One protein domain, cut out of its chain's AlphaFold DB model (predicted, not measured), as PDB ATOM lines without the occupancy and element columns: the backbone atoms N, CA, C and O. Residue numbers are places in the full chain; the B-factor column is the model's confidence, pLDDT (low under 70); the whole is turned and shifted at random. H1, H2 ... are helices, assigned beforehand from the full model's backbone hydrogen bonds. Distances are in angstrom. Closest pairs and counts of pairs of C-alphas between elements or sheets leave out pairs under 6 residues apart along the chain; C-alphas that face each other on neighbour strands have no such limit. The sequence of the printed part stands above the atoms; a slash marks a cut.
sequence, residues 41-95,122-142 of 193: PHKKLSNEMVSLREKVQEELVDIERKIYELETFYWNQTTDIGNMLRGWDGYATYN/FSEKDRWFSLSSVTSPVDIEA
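AT A GLANCE: This is residues 41 to 95 and 122 to 142 of the 193 residues of an uncharacterized protein of Cryptosporidium parvum (UniProt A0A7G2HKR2). One long straight helix, H1, makes the axis of a rod; its first half sticks out free, short H2 follows a loop beyond its far end, and residues 122 to 136 fold back beside its second half to short H3. The 76 printed residues hold three named helices, H1 H2 H3, and no named strand: all helix. The whole is extended, radius of gyration of the C-alphas 18.7 A, spanning 67 by 26 by 14 A.

HOW THE PARTS SIT: Start at H1, residues 41 to 78; residues 41 to 59 stand free. H2, residues 89 to 94, is apart from H1. H3, residues 137 to 142, touches H1 at residues 64 to 68 alone, closest C-alphas Arg 65 and Pro 137, 6.9 A. Their lines are only just about perpendicular, at 72 degrees. Every O i to N i+4 pair is within hydrogen-bond range in H1 and H3, 1 of 2 in H2.

IN THESE COORDINATES: Find C-alpha 41 at (129.881, 251.452, 268.622); H1 runs 55.0 A to C-alpha 78. H2 measures 9.3 A; H3 measures 8.8 A, ending at (171.403, 263.413, 273.508).

THE WHOLE: C-alphas 41 and 93, the two farthest apart, are 67.2 A apart. Residues 96 to 121 are not printed, a 23.8 A gap between C-alphas 95 and 122. Residues 41, 95 and 137 to 142 have pLDDT under 70.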
ATOM      1  N   PRO A  41     128.969 252.107 269.561       69.00
ATOM      2  CA  PRO A  41     129.881 251.452 268.622       69.00
ATOM      3  C   PRO A  41     131.070 252.350 268.246       69.00
ATOM      4  O   PRO A  41     132.182 251.863 268.071       69.00
ATOM      5  N   HIS A  42     130.872 253.671 268.243       71.81
ATOM      6  CA  HIS A  42     131.936 254.657 268.057       71.81
ATOM      7  C   HIS A  42     133.022 254.621 269.142       71.81
ATOM      8  O   HIS A  42     134.195 254.753 268.815       71.81
ATOM      9  N   LYS A  43     132.651 254.417 270.413       76.69
ATOM     10  CA  LYS A  43     133.587 254.308 271.544       76.69
ATOM     11  C   LYS A  43     134.413 253.023 271.470       76.69
ATOM     12  O   LYS A  43     135.614 253.042 271.712       76.69
ATOM     13  N   LYS A  44     133.794 251.910 271.073       79.56
ATOM     14  CA  LYS A  44     134.507 250.638 270.898       79.56
ATOM     15  C   LYS A  44     135.532 250.715 269.760       79.56
ATOM     16  O   LYS A  44     136.681 250.335 269.953       79.56
ATOM     17  N   LEU A  45     135.134 251.269 268.612       84.31
ATOM     18  CA  LEU A  45     136.031 251.483 267.472       84.31
ATOM     19  C   LEU A  45     137.164 252.462 267.805       84.31
ATOM     20  O   LEU A  45     138.301 252.237 267.401       84.31
ATOM     21  N   SER A  46     136.892 253.529 268.567       87.69
ATOM     22  CA  SER A  46     137.957 254.432 269.016       87.69
ATOM     23  C   SER A  46     138.946 253.732 269.942       87.69
ATOM     24  O   SER A  46     140.147 253.924 269.781       87.69
ATOM     25  N   ASN A  47     138.470 252.887 270.860       88.31
ATOM     26  CA  ASN A  47     139.337 252.135 271.769       88.31
ATOM     27  C   ASN A  47     140.225 251.138 271.008       88.31
ATOM     28  O   ASN A  47     141.411 251.037 271.299       88.31
ATOM     29  N   GLU A  48     139.683 250.453 269.998       89.50
ATOM     30  CA  GLU A  48     140.446 249.545 269.130       89.50
ATOM     31  C   GLU A  48     141.495 250.283 268.280       89.50
ATOM     32  O   GLU A  48     142.625 249.826 268.129       89.50
ATOM     33  N   MET A  49     141.162 251.468 267.761       92.06
ATOM     34  CA  MET A  49     142.131 252.306 267.049       92.06
ATOM     35  C   MET A  49     143.244 252.816 267.962       92.06
ATOM     36  O   MET A  49     144.385 252.942 267.519       92.06
ATOM     37  N   VAL A  50     142.932 253.116 269.224       93.88
ATOM     38  CA  VAL A  50     143.929 253.517 270.223       93.88
ATOM     39  C   VAL A  50     144.830 252.340 270.591       93.88
ATOM     40  O   VAL A  50     146.047 252.499 270.551       93.88
ATOM     41  N   SER A  51     144.275 251.157 270.858       92.12
ATOM     42  CA  SER A  51     145.079 249.979 271.211       92.12
ATOM     43  C   SER A  51     145.980 249.521 270.063       92.12
ATOM     44  O   SER A  51     147.124 249.133 270.288       92.12
ATOM     45  N   LEU A  52     145.511 249.614 268.814       95.75
ATOM     46  CA  LEU A  52     146.344 249.307 267.654       95.75
ATOM     47  C   LEU A  52     147.497 250.309 267.502       95.75
ATOM     48  O   LEU A  52     148.613 249.907 267.187       95.75
ATOM     49  N   ARG A  53     147.244 251.602 267.748       94.12
ATOM     50  CA  ARG A  53     148.299 252.630 267.753       94.12
ATOM     51  C   ARG A  53     149.336 252.368 268.839       94.12
ATOM     52  O   ARG A  53     150.521 252.467 268.555       94.12
ATOM     53  N   GLU A  54     148.893 252.020 270.043       94.75
ATOM     54  CA  GLU A  54     149.773 251.686 271.165       94.75
ATOM     55  C   GLU A  54     150.656 250.478 270.841       94.75
ATOM     56  O   GLU A  54     151.872 250.559 270.972       94.75
ATOM     57  N   LYS A  55     150.067 249.408 270.300       95.38
ATOM     58  CA  LYS A  55     150.808 248.209 269.896       95.38
ATOM     59  C   LYS A  55     151.892 248.507 268.856       95.38
ATOM     60  O   LYS A  55     153.006 248.008 268.968       95.38
ATOM     61  N   VAL A  56     151.568 249.299 267.832       96.56
ATOM     62  CA  VAL A  56     152.547 249.676 266.796       96.56
ATOM     63  C   VAL A  56     153.658 250.543 267.387       96.56
ATOM     64  O   VAL A  56     154.812 250.409 266.993       96.56
ATOM     65  N   GLN A  57     153.326 251.412 268.342       93.69
ATOM     66  CA  GLN A  57     154.316 252.242 269.016       93.69
ATOM     67  C   GLN A  57     155.268 251.409 269.885       93.69
ATOM     68  O   GLN A  57     156.466 251.671 269.887       93.69
ATOM     69  N   GLU A  58     154.754 250.408 270.597       93.44
ATOM     70  CA  GLU A  58     155.566 249.465 271.373       93.44
ATOM     71  C   GLU A  58     156.518 248.674 270.463       93.44
ATOM     72  O   GLU A  58     157.724 248.648 270.703       93.44
ATOM     73  N   GLU A  59     156.003 248.125 269.359       96.50
ATOM     74  CA  GLU A  59     156.812 247.384 268.384       96.50
ATOM     75  C   GLU A  59     157.908 248.259 267.754       96.50
ATOM     76  O   GLU A  59     159.037 247.803 267.561       96.50
ATOM     77  N   LEU A  60     157.606 249.532 267.476       95.19
ATOM     78  CA  LEU A  60     158.595 250.492 266.989       95.19
ATOM     79  C   LEU A  60     159.736 250.673 268.001       95.19
ATOM     80  O   LEU A  60     160.901 250.542 267.628       95.19
ATOM     81  N   VAL A  61     159.406 250.904 269.276       94.31
ATOM     82  CA  VAL A  61     160.395 251.089 270.352       94.31
ATOM     83  C   VAL A  61     161.278 249.850 270.521       94.31
ATOM     84  O   VAL A  61     162.491 249.970 270.715       94.31
ATOM     85  N   ASP A  62     160.700 248.653 270.419       95.00
ATOM     86  CA  ASP A  62     161.446 247.398 270.511       95.00
ATOM     87  C   ASP A  62     162.444 247.229 269.361       95.00
ATOM     88  O   ASP A  62     163.596 246.824 269.571       95.00
ATOM     89  N   ILE A  63     162.034 247.570 268.137       96.44
ATOM     90  CA  ILE A  63     162.909 247.517 266.963       96.44
ATOM     91  C   ILE A  63     164.036 248.545 267.084       96.44
ATOM     92  O   ILE A  63     165.194 248.210 266.835       96.44
ATOM     93  N   GLU A  64     163.730 249.775 267.490       94.62
ATOM     94  CA  GLU A  64     164.723 250.840 267.650       94.62
ATOM     95  C   GLU A  64     165.766 250.493 268.715       94.62
ATOM     96  O   GLU A  64     166.971 250.621 268.476       94.62
ATOM     97  N   ARG A  65     165.325 249.951 269.855       94.06
ATOM     98  CA  ARG A  65     166.219 249.412 270.888       94.06
ATOM     99  C   ARG A  65     167.138 248.335 270.316       94.06
ATOM    100  O   ARG A  65     168.348 248.365 270.531       94.06
ATOM    101  N   LYS A  66     166.578 247.396 269.552       96.00
ATOM    102  CA  LYS A  66     167.351 246.310 268.945       96.00
ATOM    103  C   LYS A  66     168.384 246.826 267.945       96.00
ATOM    104  O   LYS A  66     169.503 246.318 267.923       96.00
ATOM    105  N   ILE A  67     168.033 247.814 267.121       95.81
ATOM    106  CA  ILE A  67     168.973 248.450 266.188       95.81
ATOM    107  C   ILE A  67     170.156 249.030 266.968       95.81
ATOM    108  O   ILE A  67     171.302 248.710 266.656       95.81
ATOM    109  N   TYR A  68     169.888 249.790 268.028       94.44
ATOM    110  CA  TYR A  68     170.918 250.411 268.861       94.44
ATOM    111  C   TYR A  68     171.903 249.400 269.483       94.44
ATOM    112  O   TYR A  68     173.128 249.609 269.501       94.44
ATOM    113  N   GLU A  69     171.384 248.278 269.984       94.19
ATOM    114  CA  GLU A  69     172.193 247.185 270.533       94.19
ATOM    115  C   GLU A  69     173.035 246.505 269.443       94.19
ATOM    116  O   GLU A  69     174.244 246.306 269.613       94.19
ATOM    117  N   LEU A  70     172.415 246.196 268.297       95.88
ATOM    118  CA  LEU A  70     173.074 245.546 267.165       95.88
ATOM    119  C   LEU A  70     174.182 246.401 266.559       95.88
ATOM    120  O   LEU A  70     175.203 245.852 266.155       95.88
ATOM    121  N   GLU A  71     174.023 247.719 266.514       93.31
ATOM    122  CA  GLU A  71     175.075 248.628 266.057       93.31
ATOM    123  C   GLU A  71     176.337 248.500 266.905       93.31
ATOM    124  O   GLU A  71     177.438 248.350 266.372       93.31
ATOM    125  N   THR A  72     176.171 248.505 268.229       90.44
ATOM    126  CA  THR A  72     177.284 248.367 269.176       90.44
ATOM    127  C   THR A  72     177.972 247.015 268.982       90.44
ATOM    128  O   THR A  72     179.199 246.924 268.909       90.44
ATOM    129  N   PHE A  73     177.179 245.949 268.848       93.25
ATOM    130  CA  PHE A  73     177.680 244.599 268.612       93.25
ATOM    131  C   PHE A  73     178.426 244.470 267.275       93.25
ATOM    132  O   PHE A  73     179.537 243.936 267.234       93.25
ATOM    133  N   TYR A  74     177.849 244.994 266.192       95.31
ATOM    134  CA  TYR A  74     178.445 244.986 264.859       95.31
ATOM    135  C   TYR A  74     179.759 245.762 264.839       95.31
ATOM    136  O   TYR A  74     180.753 245.270 264.304       95.31
ATOM    137  N   TRP A  75     179.790 246.943 265.461       89.94
ATOM    138  CA  TRP A  75     181.005 247.741 265.571       89.94
ATOM    139  C   TRP A  75     182.124 246.957 266.257       89.94
ATOM    140  O   TRP A  75     183.207 246.795 265.689       89.94
ATOM    141  N   ASN A  76     181.846 246.402 267.438       90.12
ATOM    142  CA  ASN A  76     182.835 245.673 268.228       90.12
ATOM    143  C   ASN A  76     183.385 244.442 267.494       90.12
ATOM    144  O   ASN A  76     184.580 244.178 267.573       90.12
ATOM    145  N   GLN A  77     182.551 243.711 266.747       91.81
ATOM    146  CA  GLN A  77     183.013 242.537 265.995       91.81
ATOM    147  C   GLN A  77     183.831 242.869 264.746       91.81
ATOM    148  O   GLN A  77     184.668 242.070 264.334       91.81
ATOM    149  N   THR A  78     183.565 244.003 264.099       90.81
ATOM    150  CA  THR A  78     184.101 244.291 262.756       90.81
ATOM    151  C   THR A  78     185.230 245.315 262.742       90.81
ATOM    152  O   THR A  78     185.822 245.557 261.689       90.81
ATOM    153  N   THR A  79     185.564 245.888 263.902       86.81
ATOM    154  CA  THR A  79     186.576 246.947 264.043       86.81
ATOM    155  C   THR A  79     187.933 246.567 263.435       86.81
ATOM    156  O   THR A  79     188.560 247.416 262.801       86.81
ATOM    157  N   ASP A  80     188.350 245.303 263.553       84.00
ATOM    158  CA  ASP A  80     189.687 244.846 263.141       84.00
ATOM    159  C   ASP A  80     189.787 244.446 261.659       84.00
ATOM    160  O   ASP A  80     190.874 244.424 261.083       84.00
ATOM    161  N   ILE A  81     188.655 244.122 261.028       89.38
ATOM    162  CA  ILE A  81     188.596 243.592 259.654       89.38
ATOM    163  C   ILE A  81     188.209 244.696 258.664       89.38
ATOM    164  O   ILE A  81     188.661 244.701 257.522       89.38
ATOM    165  N   GLY A  82     187.377 245.643 259.091       89.38
ATOM    166  CA  GLY A  82     186.735 246.626 258.224       89.38
ATOM    167  C   GLY A  82     185.218 246.478 258.251       89.38
ATOM    168  O   GLY A  82     184.682 245.397 258.497       89.38
ATOM    169  N   ASN A  83     184.522 247.590 258.035       90.81
ATOM    170  CA  ASN A  83     183.073 247.672 258.166       90.81
ATOM    171  C   ASN A  83     182.480 248.773 257.280       90.81
ATOM    172  O   ASN A  83     183.202 249.565 256.675       90.81
ATOM    173  N   MET A  84     181.150 248.846 257.220       91.12
ATOM    174  CA  MET A  84     180.443 249.838 256.395       91.12
ATOM    175  C   MET A  84     180.770 251.295 256.761       91.12
ATOM    176  O   MET A  84     180.659 252.171 255.912       91.12
ATOM    177  N   LEU A  85     181.199 251.548 258.000       88.19
ATOM    178  CA  LEU A  85     181.464 252.888 258.524       88.19
ATOM    179  C   LEU A  85     182.842 253.418 258.115       88.19
ATOM    180  O   LEU A  85     183.031 254.618 257.930       88.19
ATOM    181  N   ARG A  86     183.823 252.522 257.980       85.25
ATOM    182  CA  ARG A  86     185.241 252.874 257.785       85.25
ATOM    183  C   ARG A  86     185.840 252.323 256.498       85.25
ATOM    184  O   ARG A  86     186.963 252.677 256.147       85.25
ATOM    185  N   GLY A  87     185.090 251.481 255.796       88.25
ATOM    186  CA  GLY A  87     185.523 250.786 254.596       88.25
ATOM    187  C   GLY A  87     186.129 249.412 254.881       88.25
ATOM    188  O   GLY A  87     186.278 248.973 256.022       88.25
ATOM    189  N   TRP A  88     186.488 248.733 253.793       89.56
ATOM    190  CA  TRP A  88     186.929 247.335 253.779       89.56
ATOM    191  C   TRP A  88     188.437 247.173 253.540       89.56
ATOM    192  O   TRP A  88     188.886 246.093 253.173       89.56
ATOM    193  N   ASP A  89     189.235 248.225 253.735       83.00
ATOM    194  CA  ASP A  89     190.685 248.195 253.470       83.00
ATOM    195  C   ASP A  89     191.421 247.170 254.363       83.00
ATOM    196  O   ASP A  89     192.325 246.459 253.927       83.00
ATOM    197  N   GLY A  90     190.941 246.987 255.599       83.81
ATOM    198  CA  GLY A  90     191.447 245.964 256.520       83.81
ATOM    199  C   GLY A  90     191.213 244.524 256.048       83.81
ATOM    200  O   GLY A  90     191.973 243.629 256.423       83.81
ATOM    201  N   TYR A  91     190.239 244.284 255.162       86.25
ATOM    202  CA  TYR A  91     189.816 242.939 254.769       86.25
ATOM    203  C   TYR A  91     190.934 242.182 254.042       86.25
ATOM    204  O   TYR A  91     191.170 241.000 254.303       86.25
ATOM    205  N   ALA A  92     191.685 242.882 253.183       82.69
ATOM    206  CA  ALA A  92     192.828 242.313 252.471       82.69
ATOM    207  C   ALA A  92     193.975 241.921 253.423       82.69
ATOM    208  O   ALA A  92     194.699 240.956 253.165       82.69
ATOM    209  N   THR A  93     194.123 242.647 254.535       77.62
ATOM    210  CA  THR A  93     195.184 242.436 255.534       77.62
ATOM    211  C   THR A  93     194.812 241.408 256.606       77.62
ATOM    212  O   THR A  93     195.676 240.681 257.089       77.62
ATOM    213  N   TYR A  94     193.524 241.282 256.940       76.75
ATOM    214  CA  TYR A  94     193.033 240.331 257.938       76.75
ATOM    215  C   TYR A  94     193.190 238.877 257.469       76.75
ATOM    216  O   TYR A  94     193.648 238.018 258.220       76.75
ATOM    217  N   ASN A  95     192.895 238.607 256.192       69.88
ATOM    218  CA  ASN A  95     192.959 237.254 255.628       69.88
ATOM    219  C   ASN A  95     194.390 236.794 255.272       69.88
ATOM    220  O   ASN A  95     194.620 235.621 254.999       69.88
ATOM    221  N   PHE A 122     184.359 254.573 268.849       81.75
ATOM    222  CA  PHE A 122     182.939 254.521 268.524       81.75
ATOM    223  C   PHE A 122     182.252 255.726 269.166       81.75
ATOM    224  O   PHE A 122     182.342 255.906 270.379       81.75
ATOM    225  N   SER A 123     181.628 256.573 268.358       87.25
ATOM    226  CA  SER A 123     180.901 257.749 268.834       87.25
ATOM    227  C   SER A 123     179.419 257.598 268.513       87.25
ATOM    228  O   SER A 123     179.070 256.939 267.535       87.25
ATOM    229  N   GLU A 124     178.531 258.241 269.279       86.25
ATOM    230  CA  GLU A 124     177.090 258.203 268.990       86.25
ATOM    231  C   GLU A 124     176.765 258.677 267.565       86.25
ATOM    232  O   GLU A 124     175.840 258.167 266.944       86.25
ATOM    233  N   LYS A 125     177.570 259.581 266.994       87.31
ATOM    234  CA  LYS A 125     177.410 260.053 265.606       87.31
ATOM    235  C   LYS A 125     177.641 258.972 264.538       87.31
ATOM    236  O   LYS A 125     177.238 259.154 263.392       87.31
ATOM    237  N   ASP A 126     178.317 257.879 264.891       88.81
ATOM    238  CA  ASP A 126     178.613 256.768 263.982       88.81
ATOM    239  C   ASP A 126     177.459 255.742 263.949       88.81
ATOM    240  O   ASP A 126     177.498 254.766 263.202       88.81
ATOM    241  N   ARG A 127     176.393 255.967 264.727       91.88
ATOM    242  CA  ARG A 127     175.191 255.125 264.790       91.88
ATOM    243  C   ARG A 127     174.213 255.428 263.655       91.88
ATOM    244  O   ARG A 127     173.093 255.878 263.881       91.88
ATOM    245  N   TRP A 128     174.646 255.240 262.411       91.88
ATOM    246  CA  TRP A 128     173.873 255.644 261.229       91.88
ATOM    247  C   TRP A 128     172.468 255.035 261.148       91.88
ATOM    248  O   TRP A 128     171.580 255.672 260.588       91.88
ATOM    249  N   PHE A 129     172.244 253.833 261.690       93.44
ATOM    250  CA  PHE A 129     170.927 253.198 261.647       93.44
ATOM    251  C   PHE A 129     170.015 253.768 262.728       93.44
ATOM    252  O   PHE A 129     168.878 254.125 262.430       93.44
ATOM    253  N   SER A 130     170.521 253.953 263.945       93.56
ATOM    254  CA  SER A 130     169.779 254.632 265.007       93.56
ATOM    255  C   SER A 130     169.463 256.079 264.629       93.56
ATOM    256  O   SER A 130     168.344 256.518 264.844       93.56
ATOM    257  N   LEU A 131     170.399 256.796 264.004       92.69
ATOM    258  CA  LEU A 131     170.212 258.181 263.549       92.69
ATOM    259  C   LEU A 131     169.299 258.307 262.319       92.69
ATOM    260  O   LEU A 131     168.898 259.410 261.959       92.69
ATOM    261  N   SER A 132     168.977 257.196 261.650       92.56
ATOM    262  CA  SER A 132     168.024 257.206 260.534       92.56
ATOM    263  C   SER A 132     166.566 257.301 260.996       92.56
ATOM    264  O   SER A 132     165.700 257.648 260.192       92.56
ATOM    265  N   SER A 133     166.298 257.025 262.279       91.62
ATOM    266  CA  SER A 133     164.981 257.188 262.888       91.62
ATOM    267  C   SER A 133     164.962 258.398 263.815       91.62
ATOM    268  O   SER A 133     165.697 258.449 264.794       91.62
ATOM    269  N   VAL A 134     164.056 259.338 263.542       90.62
ATOM    270  CA  VAL A 134     163.823 260.529 264.381       90.62
ATOM    271  C   VAL A 134     163.198 260.205 265.744       90.62
ATOM    272  O   VAL A 134     163.091 261.082 266.594       90.62
ATOM    273  N   THR A 135     162.726 258.971 265.941       88.44
ATOM    274  CA  THR A 135     162.147 258.489 267.206       88.44
ATOM    275  C   THR A 135     163.119 257.639 268.024       88.44
ATOM    276  O   THR A 135     162.780 257.206 269.122       88.44
ATOM    277  N   SER A 136     164.340 257.440 267.522       80.62
ATOM    278  CA  SER A 136     165.332 256.543 268.105       80.62
ATOM    279  C   SER A 136     165.794 256.955 269.511       80.62
ATOM    280  O   SER A 136     165.963 258.145 269.788       80.62
ATOM    281  N   PRO A 137     166.119 255.987 270.392       67.44
ATOM    282  CA  PRO A 137     166.611 256.252 271.745       67.44
ATOM    283  C   PRO A 137     167.910 257.077 271.810       67.44
ATOM    284  O   PRO A 137     168.146 257.731 272.825       67.44
ATOM    285  N   VAL A 138     168.721 257.109 270.742       63.97
ATOM    286  CA  VAL A 138     169.932 257.958 270.659       63.97
ATOM    287  C   VAL A 138     169.595 259.441 270.792       63.97
ATOM    288  O   VAL A 138     170.303 260.176 271.480       63.97
ATOM    289  N   ASP A 139     168.491 259.870 270.182       57.91
ATOM    290  CA  ASP A 139     168.061 261.265 270.245       57.91
ATOM    291  C   ASP A 139     167.481 261.612 271.621       57.91
ATOM    292  O   ASP A 139     167.546 262.763 272.047       57.91
ATOM    293  N   ILE A 140     166.982 260.631 272.377       56.84
ATOM    294  CA  ILE A 140     166.361 260.855 273.690       56.84
ATOM    295  C   ILE A 140     167.420 261.178 274.759       56.84
ATOM    296  O   ILE A 140     167.221 262.093 275.564       56.84
ATOM    297  N   GLU A 141     168.562 260.482 274.752       55.59
ATOM    298  CA  GLU A 141     169.668 260.747 275.687       55.59
ATOM    299  C   GLU A 141     170.478 261.992 275.296       55.59
ATOM    300  O   GLU A 141     170.852 262.781 276.167       55.59
ATOM    301  N   ALA A 142     170.692 262.231 273.995       50.56
ATOM    302  CA  ALA A 142     171.403 263.413 273.508       50.56
ATOM    303  C   ALA A 142     170.588 264.717 273.650       50.56
ATOM    304  O   ALA A 142     171.174 265.790 273.808       50.56
TER     305      ALA A 142